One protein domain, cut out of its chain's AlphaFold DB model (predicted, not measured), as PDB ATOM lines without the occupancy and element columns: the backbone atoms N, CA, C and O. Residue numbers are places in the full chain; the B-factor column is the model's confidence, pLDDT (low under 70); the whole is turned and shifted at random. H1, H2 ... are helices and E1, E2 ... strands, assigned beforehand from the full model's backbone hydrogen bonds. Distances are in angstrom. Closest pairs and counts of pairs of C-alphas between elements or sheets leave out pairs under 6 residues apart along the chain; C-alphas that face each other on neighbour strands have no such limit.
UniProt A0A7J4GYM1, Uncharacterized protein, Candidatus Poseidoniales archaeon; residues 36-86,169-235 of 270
ATOM      1  N   SER A  36      30.726  38.673 -26.285       90.62
ATOM      2  CA  SER A  36      29.552  38.793 -27.145       90.62
ATOM      3  C   SER A  36      29.782  37.956 -28.393       90.62
ATOM      4  O   SER A  36      30.844  38.058 -29.005       90.62
ATOM      5  N   LEU A  37      28.815  37.133 -28.770       90.50
ATOM      6  CA  LEU A  37      28.790  36.393 -30.024       90.50
ATOM      7  C   LEU A  37      27.563  36.851 -30.797       90.50
ATOM      8  O   LEU A  37      26.451  36.607 -30.352       90.50
ATOM      9  N   ASP A  38      27.768  37.473 -31.943       93.38
ATOM     10  CA  ASP A  38      26.709  37.772 -32.901       93.38
ATOM     11  C   ASP A  38      26.874  36.845 -34.105       93.38
ATOM     12  O   ASP A  38      27.994  36.606 -34.557       93.38
ATOM     13  N   THR A  39      25.783  36.271 -34.590       93.50
ATOM     14  CA  THR A  39      25.762  35.374 -35.746       93.50
ATOM     15  C   THR A  39      24.544  35.677 -36.587       93.50
ATOM     16  O   THR A  39      23.439  35.796 -36.059       93.50
ATOM     17  N   GLU A  40      24.721  35.739 -37.901       95.25
ATOM     18  CA  GLU A  40      23.647  35.996 -38.848       95.25
ATOM     19  C   GLU A  40      23.843  35.154 -40.108       95.25
ATOM     20  O   GLU A  40      24.930  35.084 -40.681       95.25
ATOM     21  N   TYR A  41      22.766  34.524 -40.573       93.50
ATOM     22  CA  TYR A  41      22.723  33.946 -41.907       93.50
ATOM     23  C   TYR A  41      22.608  35.077 -42.935       93.50
ATOM     24  O   TYR A  41      21.579  35.750 -43.009       93.50
ATOM     25  N   THR A  42      23.647  35.291 -43.737       94.38
ATOM     26  CA  THR A  42      23.720  36.395 -44.708       94.38
ATOM     27  C   THR A  42      23.205  35.990 -46.088       94.38
ATOM     28  O   THR A  42      22.634  36.812 -46.808       94.38
ATOM     29  N   VAL A  43      23.348  34.711 -46.454       93.69
ATOM     30  CA  VAL A  43      22.907  34.154 -47.743       93.69
ATOM     31  C   VAL A  43      22.216  32.810 -47.530       93.69
ATOM     32  O   VAL A  43      22.561  32.046 -46.629       93.69
ATOM     33  N   GLY A  44      21.241  32.506 -48.387       89.19
ATOM     34  CA  GLY A  44      20.480  31.260 -48.333       89.19
ATOM     35  C   GLY A  44      19.273  31.346 -47.405       89.19
ATOM     36  O   GLY A  44      18.826  32.423 -47.013       89.19
ATOM     37  N   LYS A  45      18.685  30.202 -47.063       89.38
ATOM     38  CA  LYS A  45      17.661  30.129 -46.011       89.38
ATOM     39  C   LYS A  45      18.345  29.603 -44.750       89.38
ATOM     40  O   LYS A  45      18.969  28.559 -44.871       89.38
ATOM     41  N   PRO A  46      18.216  30.250 -43.578       91.75
ATOM     42  CA  PRO A  46      17.305  31.348 -43.236       91.75
ATOM     43  C   PRO A  46      17.975  32.740 -43.199       91.75
ATOM     44  O   PRO A  46      18.210  33.259 -42.111       91.75
ATOM     45  N   ALA A  47      18.226  33.392 -44.343       92.06
ATOM     46  CA  ALA A  47      18.835  34.730 -44.344       92.06
ATOM     47  C   ALA A  47      18.086  35.745 -43.452       92.06
ATOM     48  O   ALA A  47      16.853  35.829 -43.487       92.06
ATOM     49  N   GLY A  48      18.839  36.505 -42.655       88.62
ATOM     50  CA  GLY A  48      18.330  37.448 -41.654       88.62
ATOM     51  C   GLY A  48      17.876  36.808 -40.335       88.62
ATOM     52  O   GLY A  48      17.349  37.501 -39.464       88.62
ATOM     53  N   ALA A  49      18.024  35.488 -40.179       93.00
ATOM     54  CA  ALA A  49      17.966  34.845 -38.871       93.00
ATOM     55  C   ALA A  49      19.364  34.777 -38.252       93.00
ATOM     56  O   ALA A  49      20.361  34.662 -38.961       93.00
ATOM     57  N   GLY A  50      19.421  34.813 -36.927       90.38
ATOM     58  CA  GLY A  50      20.683  34.907 -36.213       90.38
ATOM     59  C   GLY A  50      20.542  34.716 -34.713       90.38
ATOM     60  O   GLY A  50      19.427  34.675 -34.181       90.38
ATOM     61  N   ILE A  51      21.674  34.594 -34.034       89.56
ATOM     62  CA  ILE A  51      21.748  34.478 -32.579       89.56
ATOM     63  C   ILE A  51      22.796  35.461 -32.078       89.56
ATOM     64  O   ILE A  51      23.948  35.412 -32.499       89.56
ATOM     65  N   GLU A  52      22.381  36.299 -31.140       90.44
ATOM     66  CA  GLU A  52      23.242  37.185 -30.375       90.44
ATOM     67  C   GLU A  52      23.293  36.672 -28.931       90.44
ATOM     68  O   GLU A  52      22.263  36.441 -28.290       90.44
ATOM     69  N   ILE A  53      24.494  36.432 -28.427       87.81
ATOM     70  CA  ILE A  53      24.753  35.948 -27.076       87.81
ATOM     71  C   ILE A  53      25.675  36.950 -26.408       87.81
ATOM     72  O   ILE A  53      26.833  37.066 -26.792       87.81
ATOM     73  N   ASP A  54      25.184  37.619 -25.375       87.62
ATOM     74  CA  ASP A  54      25.993  38.454 -24.500       87.62
ATOM     75  C   ASP A  54      26.259  37.730 -23.194       87.62
ATOM     76  O   ASP A  54      25.348  37.225 -22.539       87.62
ATOM     77  N   LEU A  55      27.508  37.757 -22.770       85.75
ATOM     78  CA  LEU A  55      27.968  37.206 -21.520       85.75
ATOM     79  C   LEU A  55      28.675  38.265 -20.699       85.75
ATOM     80  O   LEU A  55      29.582  38.952 -21.177       85.75
ATOM     81  N   VAL A  56      28.343  38.301 -19.418       86.38
ATOM     82  CA  VAL A  56      29.094  39.024 -18.404       86.38
ATOM     83  C   VAL A  56      29.489  38.065 -17.292       86.38
ATOM     84  O   VAL A  56      28.641  37.363 -16.748       86.38
ATOM     85  N   VAL A  57      30.772  38.057 -16.931       84.25
ATOM     86  CA  VAL A  57      31.287  37.223 -15.841       84.25
ATOM     87  C   VAL A  57      31.882  38.088 -14.748       84.25
ATOM     88  O   VAL A  57      32.752  38.929 -14.995       84.25
ATOM     89  N   ASP A  58      31.433  37.846 -13.523       85.00
ATOM     90  CA  ASP A  58      31.991  38.400 -12.298       85.00
ATOM     91  C   ASP A  58      32.287  37.283 -11.283       85.00
ATOM     92  O   ASP A  58      32.372  36.105 -11.637       85.00
ATOM     93  N   GLN A  59      32.542  37.649 -10.026       84.19
ATOM     94  CA  GLN A  59      32.859  36.677  -8.981       84.19
ATOM     95  C   GLN A  59      31.682  35.759  -8.644       84.19
ATOM     96  O   GLN A  59      31.900  34.592  -8.325       84.19
ATOM     97  N   ASP A  60      30.465  36.294  -8.644       83.19
ATOM     98  CA  ASP A  60      29.308  35.642  -8.037       83.19
ATOM     99  C   ASP A  60      28.383  35.024  -9.098       83.19
ATOM    100  O   ASP A  60      27.555  34.171  -8.772       83.19
ATOM    101  N   SER A  61      28.521  35.430 -10.363       78.31
ATOM    102  CA  SER A  61      27.648  35.019 -11.457       78.31
ATOM    103  C   SER A  61      28.330  35.035 -12.831       78.31
ATOM    104  O   SER A  61      29.338  35.706 -13.069       78.31
ATOM    105  N   ALA A  62      27.756  34.251 -13.743       79.06
ATOM    106  CA  ALA A  62      27.997  34.315 -15.179       79.06
ATOM    107  C   ALA A  62      26.640  34.563 -15.852       79.06
ATOM    108  O   ALA A  62      25.880  33.629 -16.114       79.06
ATOM    109  N   ASP A  63      26.307  35.835 -16.054       80.62
ATOM    110  CA  ASP A  63      25.021  36.250 -16.600       80.62
ATOM    111  C   ASP A  63      25.075  36.234 -18.131       80.62
ATOM    112  O   ASP A  63      25.785  37.027 -18.756       80.62
ATOM    113  N   GLY A  64      24.306  35.325 -18.735       78.56
ATOM    114  CA  GLY A  64      24.131  35.213 -20.182       78.56
ATOM    115  C   GLY A  64      22.788  35.781 -20.646       78.56
ATOM    116  O   GLY A  64      21.740  35.488 -20.066       78.56
ATOM    117  N   LYS A  65      22.791  36.567 -21.722       82.25
ATOM    118  CA  LYS A  65      21.593  36.986 -22.455       82.25
ATOM    119  C   LYS A  65      21.661  36.416 -23.856       82.25
ATOM    120  O   LYS A  65      22.653  36.602 -24.545       82.25
ATOM    121  N   ILE A  66      20.594  35.747 -24.270       84.31
ATOM    122  CA  ILE A  66      20.466  35.194 -25.616       84.31
ATOM    123  C   ILE A  66      19.331  35.939 -26.309       84.31
ATOM    124  O   ILE A  66      18.201  35.969 -25.811       84.31
ATOM    125  N   HIS A  67      19.630  36.533 -27.454       87.88
ATOM    126  CA  HIS A  67      18.667  37.133 -28.353       87.88
ATOM    127  C   HIS A  67      18.656  36.360 -29.671       87.88
ATOM    128  O   HIS A  67      19.698  36.062 -30.244       87.88
ATOM    129  N   ILE A  68      17.464  35.994 -30.141       86.44
ATOM    130  CA  ILE A  68      17.298  35.262 -31.399       86.44
ATOM    131  C   ILE A  68      16.657  36.206 -32.404       86.44
ATOM    132  O   ILE A  68      15.477  36.552 -32.288       86.44
ATOM    133  N   ASN A  69      17.435  36.585 -33.409       88.94
ATOM    134  CA  ASN A  69      16.984  37.394 -34.526       88.94
ATOM    135  C   ASN A  69      16.305  36.508 -35.574       88.94
ATOM    136  O   ASN A  69      16.701  35.366 -35.815       88.94
ATOM    137  N   GLY A  70      15.234  37.014 -36.189       87.25
ATOM    138  CA  GLY A  70      14.550  36.300 -37.269       87.25
ATOM    139  C   GLY A  70      13.948  34.948 -36.863       87.25
ATOM    140  O   GLY A  70      13.848  34.060 -37.706       87.25
ATOM    141  N   PHE A  71      13.504  34.777 -35.608       88.56
ATOM    142  CA  PHE A  71      12.952  33.508 -35.095       88.56
ATOM    143  C   PHE A  71      11.897  32.870 -36.017       88.56
ATOM    144  O   PHE A  71      11.926  31.667 -36.261       88.56
ATOM    145  N   PHE A  72      10.979  33.664 -36.580       90.50
ATOM    146  CA  PHE A  72       9.984  33.148 -37.528       90.50
ATOM    147  C   PHE A  72      10.598  32.717 -38.868       90.50
ATOM    148  O   PHE A  72      10.143  31.737 -39.454       90.50
ATOM    149  N   THR A  73      11.630  33.412 -39.350       90.25
ATOM    150  CA  THR A  73      12.386  33.022 -40.550       90.25
ATOM    151  C   THR A  73      13.105  31.698 -40.316       90.25
ATOM    152  O   THR A  73      12.996  30.791 -41.141       90.25
ATOM    153  N   TRP A  74      13.757  31.555 -39.160       89.25
ATOM    154  CA  TRP A  74      14.381  30.308 -38.732       89.25
ATOM    155  C   TRP A  74      13.361  29.168 -38.634       89.25
ATOM    156  O   TRP A  74      13.573  28.100 -39.203       89.25
ATOM    157  N   LEU A  75      12.207  29.408 -38.002       89.69
ATOM    158  CA  LEU A  75      11.147  28.407 -37.864       89.69
ATOM    159  C   LEU A  75      10.592  27.968 -39.228       89.69
ATOM    160  O   LEU A  75      10.363  26.783 -39.460       89.69
ATOM    161  N   ASN A  76      10.393  28.913 -40.149       90.50
ATOM    162  CA  ASN A  76       9.947  28.613 -41.507       90.50
ATOM    163  C   ASN A  76      10.978  27.796 -42.286       90.50
ATOM    164  O   ASN A  76      10.596  26.879 -43.008       90.50
ATOM    165  N   TRP A  77      12.267  28.108 -42.139       89.88
ATOM    166  CA  TRP A  77      13.340  27.306 -42.723       89.88
ATOM    167  C   TRP A  77      13.335  25.886 -42.162       89.88
ATOM    168  O   TRP A  77      13.272  24.951 -42.951       89.88
ATOM    169  N   GLN A  78      13.269  25.714 -40.839       89.12
ATOM    170  CA  GLN A  78      13.211  24.390 -40.210       89.12
ATOM    171  C   GLN A  78      12.021  23.555 -40.701       89.12
ATOM    172  O   GLN A  78      12.174  22.370 -40.973       89.12
ATOM    173  N   ASN A  79      10.854  24.174 -40.892       88.62
ATOM    174  CA  ASN A  79       9.671  23.494 -41.431       88.62
ATOM    175  C   ASN A  79       9.759  23.185 -42.936       88.62
ATOM    176  O   ASN A  79       8.986  22.372 -43.435       88.62
ATOM    177  N   ALA A  80      10.648  23.858 -43.670       86.00
ATOM    178  CA  ALA A  80      10.852  23.648 -45.101       86.00
ATOM    179  C   ALA A  80      11.935  22.601 -45.412       86.00
ATOM    180  O   ALA A  80      12.085  22.233 -46.578       86.00
ATOM    181  N   ARG A  81      12.697  22.152 -44.406       89.50
ATOM    182  CA  ARG A  81      13.778  21.175 -44.567       89.50
ATOM    183  C   ARG A  81      13.238  19.748 -44.661       89.50
ATOM    184  O   ARG A  81      12.337  19.348 -43.929       89.50
ATOM    185  N   ASN A  82      13.854  18.971 -45.539       85.94
ATOM    186  CA  ASN A  82      13.777  17.519 -45.576       85.94
ATOM    187  C   ASN A  82      14.618  16.919 -44.440       85.94
ATOM    188  O   ASN A  82      15.607  17.513 -44.009       85.94
ATOM    189  N   ASP A  83      14.279  15.705 -44.004       82.56
ATOM    190  CA  ASP A  83      15.066  14.938 -43.025       82.56
ATOM    191  C   ASP A  83      16.277  14.260 -43.697       82.56
ATOM    192  O   ASP A  83      16.439  13.036 -43.701       82.56
ATOM    193  N   ASN A  84      17.098  15.074 -44.360       83.75
ATOM    194  CA  ASN A  84      18.318  14.647 -45.030       83.75
ATOM    195  C   ASN A  84      19.509  14.929 -44.122       83.75
ATOM    196  O   ASN A  84      19.748  16.064 -43.713       83.75
ATOM    197  N   SER A  85      20.275  13.888 -43.828       81.94
ATOM    198  CA  SER A  85      21.501  13.993 -43.047       81.94
ATOM    199  C   SER A  85      22.424  12.820 -43.339       81.94
ATOM    200  O   SER A  85      21.962  11.719 -43.656       81.94
ATOM    201  N   ILE A  86      23.723  13.053 -43.203       82.31
ATOM    202  CA  ILE A  86      24.771  12.034 -43.335       82.31
ATOM    203  C   ILE A  86      25.317  11.673 -41.959       82.31
ATOM    204  O   ILE A  86      25.102  12.416 -41.009       82.31
ATOM    205  N   ASN A 169      24.842  12.381 -34.194       61.28
ATOM    206  CA  ASN A 169      25.663  11.549 -35.103       61.28
ATOM    207  C   ASN A 169      25.303  11.764 -36.592       61.28
ATOM    208  O   ASN A 169      25.486  10.881 -37.430       61.28
ATOM    209  N   ARG A 170      24.671  12.891 -36.910       66.75
ATOM    210  CA  ARG A 170      24.055  13.251 -38.163       66.75
ATOM    211  C   ARG A 170      24.466  14.681 -38.490       66.75
ATOM    212  O   ARG A 170      24.096  15.602 -37.762       66.75
ATOM    213  N   GLU A 171      25.216  14.846 -39.566       77.25
ATOM    214  CA  GLU A 171      25.548  16.141 -40.153       77.25
ATOM    215  C   GLU A 171      24.451  16.550 -41.134       77.25
ATOM    216  O   GLU A 171      23.907  15.724 -41.873       77.25
ATOM    217  N   THR A 172      24.110  17.837 -41.129       84.38
ATOM    218  CA  THR A 172      23.053  18.387 -41.991       84.38
ATOM    219  C   THR A 172      23.573  19.379 -43.031       84.38
ATOM    220  O   THR A 172      22.793  19.871 -43.841       84.38
ATOM    221  N   MET A 173      24.886  19.629 -43.061       88.00
ATOM    222  CA  MET A 173      25.557  20.452 -44.068       88.00
ATOM    223  C   MET A 173      26.744  19.700 -44.676       88.00
ATOM    224  O   MET A 173      27.342  18.861 -44.011       88.00
ATOM    225  N   VAL A 174      27.083  20.009 -45.929       91.06
ATOM    226  CA  VAL A 174      28.255  19.467 -46.641       91.06
ATOM    227  C   VAL A 174      29.085  20.571 -47.287       91.06
ATOM    228  O   VAL A 174      28.599  21.686 -47.500       91.06
ATOM    229  N   HIS A 175      30.341  20.236 -47.611       92.06
ATOM    230  CA  HIS A 175      31.340  21.139 -48.203       92.06
ATOM    231  C   HIS A 175      31.525  22.425 -47.397       92.06
ATOM    232  O   HIS A 175      31.647  23.513 -47.958       92.06
ATOM    233  N   GLN A 176      31.507  22.293 -46.068       89.38
ATOM    234  CA  GLN A 176      31.640  23.433 -45.181       89.38
ATOM    235  C   GLN A 176      33.046  24.027 -45.284       89.38
ATOM    236  O   GLN A 176      34.052  23.320 -45.205       89.38
ATOM    237  N   SER A 177      33.108  25.342 -45.432       90.19
ATOM    238  CA  SER A 177      34.339  26.117 -45.350       90.19
ATOM    239  C   SER A 177      34.146  27.231 -44.337       90.19
ATOM    240  O   SER A 177      33.105  27.888 -44.351       90.19
ATOM    241  N   THR A 178      35.128  27.427 -43.458       89.69
ATOM    242  CA  THR A 178      35.119  28.523 -42.489       89.69
ATOM    243  C   THR A 178      36.366  29.375 -42.661       89.69
ATOM    244  O   THR A 178      37.491  28.883 -42.547       89.69
ATOM    245  N   GLU A 179      36.157  30.658 -42.922       92.88
ATOM    246  CA  GLU A 179      37.192  31.685 -42.944       92.88
ATOM    247  C   GLU A 179      37.204  32.425 -41.605       92.88
ATOM    248  O   GLU A 179      36.148  32.688 -41.032       92.88
ATOM    249  N   TYR A 180      38.395  32.772 -41.111       89.31
ATOM    250  CA  TYR A 180      38.576  33.462 -39.835       89.31
ATOM    251  C   TYR A 180      39.423  34.722 -40.018       89.31
ATOM    252  O   TYR A 180      40.464  34.693 -40.678       89.31
ATOM    253  N   SER A 181      39.018  35.804 -39.363       93.31
ATOM    254  CA  SER A 181      39.770  37.046 -39.218       93.31
ATOM    255  C   SER A 181      39.827  37.405 -37.738       93.31
ATOM    256  O   SER A 181      38.815  37.348 -37.049       93.31
ATOM    257  N   TYR A 182      41.007  37.755 -37.230       89.50
ATOM    258  CA  TYR A 182      41.190  38.086 -35.819       89.50
ATOM    259  C   TYR A 182      41.851  39.454 -35.643       89.50
ATOM    260  O   TYR A 182      42.825  39.781 -36.323       89.50
ATOM    261  N   ASP A 183      41.355  40.228 -34.679       90.38
ATOM    262  CA  ASP A 183      41.952  41.479 -34.211       90.38
ATOM    263  C   ASP A 183      42.181  41.394 -32.696       90.38
ATOM    264  O   ASP A 183      41.261  41.211 -31.896       90.38
ATOM    265  N   LEU A 184      43.445  41.501 -32.289       85.75
ATOM    266  CA  LEU A 184      43.858  41.421 -30.892       85.75
ATOM    267  C   LEU A 184      44.333  42.796 -30.433       85.75
ATOM    268  O   LEU A 184      45.371  43.300 -30.872       85.75
ATOM    269  N   LYS A 185      43.604  43.382 -29.484       85.31
ATOM    270  CA  LYS A 185      43.954  44.646 -28.832       85.31
ATOM    271  C   LYS A 185      44.218  44.410 -27.352       85.31
ATOM    272  O   LYS A 185      43.843  43.402 -26.760       85.31
ATOM    273  N   TYR A 186      44.899  45.357 -26.720       81.12
ATOM    274  CA  TYR A 186      45.171  45.249 -25.293       81.12
ATOM    275  C   TYR A 186      43.859  45.254 -24.491       81.12
ATOM    276  O   TYR A 186      43.181  46.277 -24.419       81.12
ATOM    277  N   GLY A 187      43.520  44.108 -23.894       81.94
ATOM    278  CA  GLY A 187      42.285  43.912 -23.136       81.94
ATOM    279  C   GLY A 187      41.060  43.526 -23.972       81.94
ATOM    280  O   GLY A 187      39.974  43.458 -23.406       81.94
ATOM    281  N   SER A 188      41.200  43.258 -25.275       86.69
ATOM    282  CA  SER A 188      40.098  42.724 -26.084       86.69
ATOM    283  C   SER A 188      40.571  41.838 -27.236       86.69
ATOM    284  O   SER A 188      41.586  42.119 -27.868       86.69
ATOM    285  N   ALA A 189      39.800  40.804 -27.545       87.81
ATOM    286  CA  ALA A 189      39.994  39.948 -28.708       87.81
ATOM    287  C   ALA A 189      38.712  39.935 -29.539       87.81
ATOM    288  O   ALA A 189      37.626  39.783 -28.988       87.81
ATOM    289  N   GLU A 190      38.844  40.105 -30.844       91.38
ATOM    290  CA  GLU A 190      37.752  40.085 -31.809       91.38
ATOM    291  C   GLU A 190      38.058  39.006 -32.848       91.38
ATOM    292  O   GLU A 190      39.182  38.923 -33.347       91.38
ATOM    293  N   LEU A 191      37.085  38.140 -33.107       90.94
ATOM    294  CA  LEU A 191      37.136  37.070 -34.094       90.94
ATOM    295  C   LEU A 191      35.904  37.204 -34.982       90.94
ATOM    296  O   LEU A 191      34.793  36.906 -34.548       90.94
ATOM    297  N   ASP A 192      36.115  37.614 -36.222       93.56
ATOM    298  CA  ASP A 192      35.114  37.512 -37.271       93.56
ATOM    299  C   ASP A 192      35.298  36.164 -37.971       93.56
ATOM    300  O   ASP A 192      36.419  35.756 -38.293       93.56
ATOM    301  N   PHE A 193      34.206  35.455 -38.206       93.06
ATOM    302  CA  PHE A 193      34.222  34.211 -38.952       93.06
ATOM    303  C   PHE A 193      33.102  34.184 -39.977       93.06
ATOM    304  O   PHE A 193      32.025  34.743 -39.781       93.06
ATOM    305  N   LYS A 194      33.369  33.503 -41.081       95.69
ATOM    306  CA  LYS A 194      32.416  33.299 -42.160       95.69
ATOM    307  C   LYS A 194      32.375  31.823 -42.490       95.69
ATOM    308  O   LYS A 194      33.372  31.265 -42.934       95.69
ATOM    309  N   THR A 195      31.228  31.200 -42.265       93.06
ATOM    310  CA  THR A 195      30.983  29.793 -42.564       93.06
ATOM    311  C   THR A 195      30.063  29.686 -43.768       93.06
ATOM    312  O   THR A 195      28.959  30.223 -43.769       93.06
ATOM    313  N   THR A 196      30.500  28.958 -44.785       94.94
ATOM    314  CA  THR A 196      29.718  28.661 -45.991       94.94
ATOM    315  C   THR A 196      29.533  27.161 -46.132       94.94
ATOM    316  O   THR A 196      30.429  26.408 -45.754       94.94
ATOM    317  N   GLY A 197      28.426  26.718 -46.718       93.56
ATOM    318  CA  GLY A 197      28.217  25.311 -47.049       93.56
ATOM    319  C   GLY A 197      26.854  25.068 -47.682       93.56
ATOM    320  O   GLY A 197      26.131  26.011 -48.003       93.56
ATOM    321  N   PHE A 198      26.494  23.798 -47.848       93.12
ATOM    322  CA  PHE A 198      25.214  23.408 -48.437       93.12
ATOM    323  C   PHE A 198      24.376  22.605 -47.444       93.12
ATOM    324  O   PHE A 198      24.803  21.540 -47.008       93.12
ATOM    325  N   ASP A 199      23.178  23.088 -47.108       92.38
ATOM    326  CA  ASP A 199      22.233  22.398 -46.219       92.38
ATOM    327  C   ASP A 199      21.512  21.266 -46.950       92.38
ATOM    328  O   ASP A 199      20.704  21.488 -47.856       92.38
ATOM    329  N   LEU A 200      21.772  20.037 -46.513       91.94
ATOM    330  CA  LEU A 200      21.168  18.828 -47.066       91.94
ATOM    331  C   LEU A 200      19.645  18.821 -46.902       91.94
ATOM    332  O   LEU A 200      18.939  18.249 -47.736       91.94
ATOM    333  N   GLY A 201      19.120  19.497 -45.877       90.00
ATOM    334  CA  GLY A 201      17.684  19.653 -45.670       90.00
ATOM    335  C   GLY A 201      16.996  20.423 -46.798       90.00
ATOM    336  O   GLY A 201      15.804  20.243 -47.023       90.00
ATOM    337  N   LEU A 202      17.725  21.233 -47.565       90.62
ATOM    338  CA  LEU A 202      17.186  21.972 -48.714       90.62
ATOM    339  C   LEU A 202      17.408  21.252 -50.053       90.62
ATOM    340  O   LEU A 202      17.021  21.770 -51.101       90.62
ATOM    341  N   VAL A 203      18.019  20.066 -50.029       90.81
ATOM    342  CA  VAL A 203      18.320  19.256 -51.212       90.81
ATOM    343  C   VAL A 203      17.198  18.253 -51.484       90.81
ATOM    344  O   VAL A 203      16.635  17.650 -50.566       90.81
ATOM    345  N   ASN A 204      16.875  18.042 -52.761       88.69
ATOM    346  CA  ASN A 204      15.957  16.987 -53.180       88.69
ATOM    347  C   ASN A 204      16.638  15.614 -53.103       88.69
ATOM    348  O   ASN A 204      17.787  15.465 -53.508       88.69
ATOM    349  N   TYR A 205      15.902  14.578 -52.691       85.19
ATOM    350  CA  TYR A 205      16.425  13.203 -52.609       85.19
ATOM    351  C   TYR A 205      17.074  12.693 -53.906       85.19
ATOM    352  O   TYR A 205      17.984  11.876 -53.848       85.19
ATOM    353  N   SER A 206      16.626  13.167 -55.073       87.75
ATOM    354  CA  SER A 206      17.170  12.772 -56.379       87.75
ATOM    355  C   SER A 206      18.580  13.294 -56.662       87.75
ATOM    356  O   SER A 206      19.268  12.721 -57.497       87.75
ATOM    357  N   GLU A 207      18.988  14.376 -56.001       88.69
ATOM    358  CA  GLU A 207      20.258  15.087 -56.230       88.69
ATOM    359  C   GLU A 207      21.206  14.939 -55.025       88.69
ATOM    360  O   GLU A 207      22.325  15.447 -55.032       88.69
ATOM    361  N   LEU A 208      20.762  14.233 -53.979       87.75
ATOM    362  CA  LEU A 208      21.444  14.137 -52.692       87.75
ATOM    363  C   LEU A 208      22.844  13.522 -52.815       87.75
ATOM    364  O   LEU A 208      23.811  14.122 -52.351       87.75
ATOM    365  N   ASP A 209      22.962  12.367 -53.474       89.81
ATOM    366  CA  ASP A 209      24.248  11.674 -53.638       89.81
ATOM    367  C   ASP A 209      25.247  12.503 -54.461       89.81
ATOM    368  O   ASP A 209      26.448  12.496 -54.189       89.81
ATOM    369  N   GLU A 210      24.752  13.252 -55.452       91.50
ATOM    370  CA  GLU A 210      25.577  14.120 -56.293       91.50
ATOM    371  C   GLU A 210      26.115  15.312 -55.501       91.50
ATOM    372  O   GLU A 210      27.311  15.591 -55.574       91.50
ATOM    373  N   ILE A 211      25.259  15.965 -54.709       90.00
ATOM    374  CA  ILE A 211      25.632  17.120 -53.885       90.00
ATOM    375  C   ILE A 211      26.554  16.716 -52.738       90.00
ATOM    376  O   ILE A 211      27.455  17.473 -52.393       90.00
ATOM    377  N   ILE A 212      26.386  15.526 -52.158       89.75
ATOM    378  CA  ILE A 212      27.340  15.004 -51.171       89.75
ATOM    379  C   ILE A 212      28.713  14.799 -51.825       89.75
ATOM    380  O   ILE A 212      29.731  15.179 -51.251       89.75
ATOM    381  N   ALA A 213      28.752  14.231 -53.034       91.06
ATOM    382  CA  ALA A 213      30.002  13.935 -53.723       91.06
ATOM    383  C   ALA A 213      30.705  15.185 -54.280       91.06
ATOM    384  O   ALA A 213      31.934  15.245 -54.265       91.06
ATOM    385  N   ASN A 214      29.951  16.168 -54.780       92.62
ATOM    386  CA  ASN A 214      30.490  17.358 -55.432       92.62
ATOM    387  C   ASN A 214      29.748  18.621 -54.975       92.62
ATOM    388  O   ASN A 214      28.516  18.635 -54.987       92.62
ATOM    389  N   PRO A 215      30.463  19.708 -54.636       89.56
ATOM    390  CA  PRO A 215      29.818  20.960 -54.279       89.56
ATOM    391  C   PRO A 215      29.068  21.522 -55.494       89.56
ATOM    392  O   PRO A 215      29.680  21.704 -56.556       89.56
ATOM    393  N   PRO A 216      27.762  21.816 -55.373       90.12
ATOM    394  CA  PRO A 216      27.059  22.528 -56.423       90.12
ATOM    395  C   PRO A 216      27.539  23.991 -56.481       90.12
ATOM    396  O   PRO A 216      28.355  24.445 -55.676       90.12
ATOM    397  N   GLY A 217      27.065  24.753 -57.468       89.06
ATOM    398  CA  GLY A 217      27.366  26.186 -57.544       89.06
ATOM    399  C   GLY A 217      26.755  26.972 -56.376       89.06
ATOM    400  O   GLY A 217      25.749  26.559 -55.808       89.06
ATOM    401  N   ILE A 218      27.322  28.141 -56.066       89.81
ATOM    402  CA  ILE A 218      26.836  29.060 -55.012       89.81
ATOM    403  C   ILE A 218      25.372  29.486 -55.245       89.81
ATOM    404  O   ILE A 218      24.640  29.752 -54.300       89.81
ATOM    405  N   ASP A 219      24.912  29.481 -56.498       90.56
ATOM    406  CA  ASP A 219      23.521  29.784 -56.861       90.56
ATOM    407  C   ASP A 219      22.525  28.663 -56.488       90.56
ATOM    408  O   ASP A 219      21.317  28.801 -56.701       90.56
ATOM    409  N   HIS A 220      23.004  27.526 -55.972       93.19
ATOM    410  CA  HIS A 220      22.152  26.403 -55.609       93.19
ATOM    411  C   HIS A 220      21.267  26.742 -54.391       93.19
ATOM    412  O   HIS A 220      21.762  27.314 -53.422       93.19
ATOM    413  N   PRO A 221      19.977  26.342 -54.359       90.75
ATOM    414  CA  PRO A 221      19.056  26.697 -53.269       90.75
ATOM    415  C   PRO A 221      19.456  26.231 -51.864       90.75
ATOM    416  O   PRO A 221      18.909  26.737 -50.885       90.75
ATOM    417  N   SER A 222      20.354  25.249 -51.768       92.12
ATOM    418  CA  SER A 222      20.892  24.763 -50.495       92.12
ATOM    419  C   SER A 222      22.122  25.524 -50.009       92.12
ATOM    420  O   SER A 222      22.556  25.255 -48.893       92.12
ATOM    421  N   TYR A 223      22.688  26.437 -50.806       94.94
ATOM    422  CA  TYR A 223      23.821  27.249 -50.377       94.94
ATOM    423  C   TYR A 223      23.408  28.153 -49.217       94.94
ATOM    424  O   TYR A 223      22.394  28.855 -49.287       94.94
ATOM    425  N   ILE A 224      24.206  28.124 -48.156       94.31
ATOM    426  CA  ILE A 224      24.031  28.938 -46.964       94.31
ATOM    427  C   ILE A 224      25.363  29.594 -46.620       94.31
ATOM    428  O   ILE A 224      26.426  28.974 -46.694       94.31
ATOM    429  N   GLU A 225      25.270  30.845 -46.194       95.00
ATOM    430  CA  GLU A 225      26.367  31.604 -45.620       95.00
ATOM    431  C   GLU A 225      25.944  32.148 -44.260       95.00
ATOM    432  O   GLU A 225      24.849  32.695 -44.113       95.00
ATOM    433  N   MET A 226      26.817  31.982 -43.277       94.62
ATOM    434  CA  MET A 226      26.673  32.513 -41.934       94.62
ATOM    435  C   MET A 226      27.916  33.324 -41.608       94.62
ATOM    436  O   MET A 226      29.032  32.806 -41.653       94.62
ATOM    437  N   GLU A 227      27.717  34.583 -41.260       96.38
ATOM    438  CA  GLU A 227      28.761  35.429 -40.707       96.38
ATOM    439  C   GLU A 227      28.568  35.506 -39.199       96.38
ATOM    440  O   GLU A 227      27.450  35.449 -38.684       96.38
ATOM    441  N   GLY A 228      29.671  35.587 -38.474       93.62
ATOM    442  CA  GLY A 228      29.636  35.732 -37.039       93.62
ATOM    443  C   GLY A 228      30.799  36.550 -36.528       93.62
ATOM    444  O   GLY A 228      31.870  36.607 -37.130       93.62
ATOM    445  N   LYS A 229      30.562  37.195 -35.397       94.62
ATOM    446  CA  LYS A 229      31.494  38.083 -34.734       94.62
ATOM    447  C   LYS A 229      31.509  37.775 -33.250       94.62
ATOM    448  O   LYS A 229      30.534  38.002 -32.541       94.62
ATOM    449  N   MET A 230      32.643  37.281 -32.776       90.69
ATOM    450  CA  MET A 230      32.900  37.061 -31.363       90.69
ATOM    451  C   MET A 230      33.818  38.161 -30.835       90.69
ATOM    452  O   MET A 230      34.912  38.367 -31.354       90.69
ATOM    453  N   VAL A 231      33.408  38.845 -29.773       90.81
ATOM    454  CA  VAL A 231      34.212  39.859 -29.087       90.81
ATOM    455  C   VAL A 231      34.357  39.464 -27.629       90.81
ATOM    456  O   VAL A 231      33.371  39.275 -26.930       90.81
ATOM    457  N   VAL A 232      35.587  39.375 -27.139       89.12
ATOM    458  CA  VAL A 232      35.901  39.159 -25.725       89.12
ATOM    459  C   VAL A 232      36.583  40.408 -25.194       89.12
ATOM    460  O   VAL A 232      37.594  40.848 -25.736       89.12
ATOM    461  N   ILE A 233      36.050  40.982 -24.119       90.81
ATOM    462  CA  ILE A 233      36.563  42.196 -23.482       90.81
ATOM    463  C   ILE A 233      36.931  41.869 -22.041       90.81
ATOM    464  O   ILE A 233      36.111  41.401 -21.257       90.81
ATOM    465  N   GLN A 234      38.172  42.149 -21.665       90.25
ATOM    466  CA  GLN A 234      38.649  41.977 -20.299       90.25
ATOM    467  C   GLN A 234      38.232  43.161 -19.425       90.25
ATOM    468  O   GLN A 234      38.256  44.325 -19.841       90.25
ATOM    469  N   GLY A 235      37.921  42.877 -18.163       90.06
ATOM    470  CA  GLY A 235      37.694  43.895 -17.150       90.06
ATOM    471  C   GLY A 235      38.914  44.807 -17.016       90.06
ATOM    472  O   GLY A 235      40.062  44.352 -16.986       90.06
TER     473      GLY A 235
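What this domain is: This is residues 36 to 86 and 169 to 235 of the 270 residues of an uncharacterized protein of Candidatus Poseidoniales archaeon (UniProt A0A7J4GYM1). A single, twisted antiparallel sheet of six strands makes the body, and its strands run roughly along the longest axis. Two short helices, H1 and H2, sit towards the end of the sheet where E5 ends and E6 begins, and each only grazes it. The printed part has 118 residues, with two named helices and six named strands in the order E1 E2 E3 H1 E4 E5 H2 E6; the sheet's order is E3, E2, E1, E6, E5, E4. The class is mixed, helices and strands, and the whole is loose, with a radius of gyration of the C-alphas of 17.0 A and an elongated outline of 55 by 28 by 27 A.

Where its parts are: E1 is residues 36 to 43, 22.1 A long from first to last C-alpha, and begins at C-alpha 36 at (29.552, 38.793, -27.145). E2 is residues 50 to 57, 23.1 A, and E3 is residues 62 to 69, 22.5 A. E4, residues 173 to 185, spans 34.0 A and bends by 66 degrees at residue 176. E5, residues 188 to 199, spans 33.7 A. E6, residues 223 to 234, spans 36.6 A and ends at C-alpha 234 at (38.649, 41.977, -20.299). H1 is residues 71 to 80, 14.2 A, beginning at C-alpha 71 at (12.952, 33.508, -35.095). H2 is residues 208 to 213, 8.6 A.

How they stand to each other: In the sheet E1 and E6 are antiparallel neighbours at 164 degrees, with N 38 and O 229 within hydrogen-bond range at 2.9 A. On the other side of E1 is E2, at 172 degrees, with N 39 and O 51 at 2.9 A. E2 and E3 form a hairpin, with N 54 and O 65 at 2.9 A; E1, E2 and E3 make a meander, each strand the antiparallel neighbour of the one before. E6 and E5 are antiparallel, with N 193 and O 228 at 2.8 A. E5 and E4 form a hairpin, with N 181 and O 192 at 2.8 A. E3 and E4 are the edge strands, and they are apart. H1 only grazes the sheet, with its residues 71 to 74; the closest C-alphas of E2 and H1 are those of Gly 50 and Phe 71, 7.9 A apart. H2 only grazes the sheet, with its residues 211 to 213; the closest C-alphas of E4 and H2 are those of Val 174 and Ile 212, 6.4 A apart. H1 and H2 are apart, and in both helices every O i to N i+4 pair is within hydrogen-bond range.

The domain as a whole: The two C-alphas farthest apart are those of Gln 59 and Ser 206, 55.4 A. Residues 87 to 168 are not printed; across this cut, in the link from H1 to E4, C-alphas 86 and 169 are 8.3 A apart. Of the links that are printed whole, none is long. The mean pLDDT of the printed part is 88.8, and residues 169 to 170 are under 70.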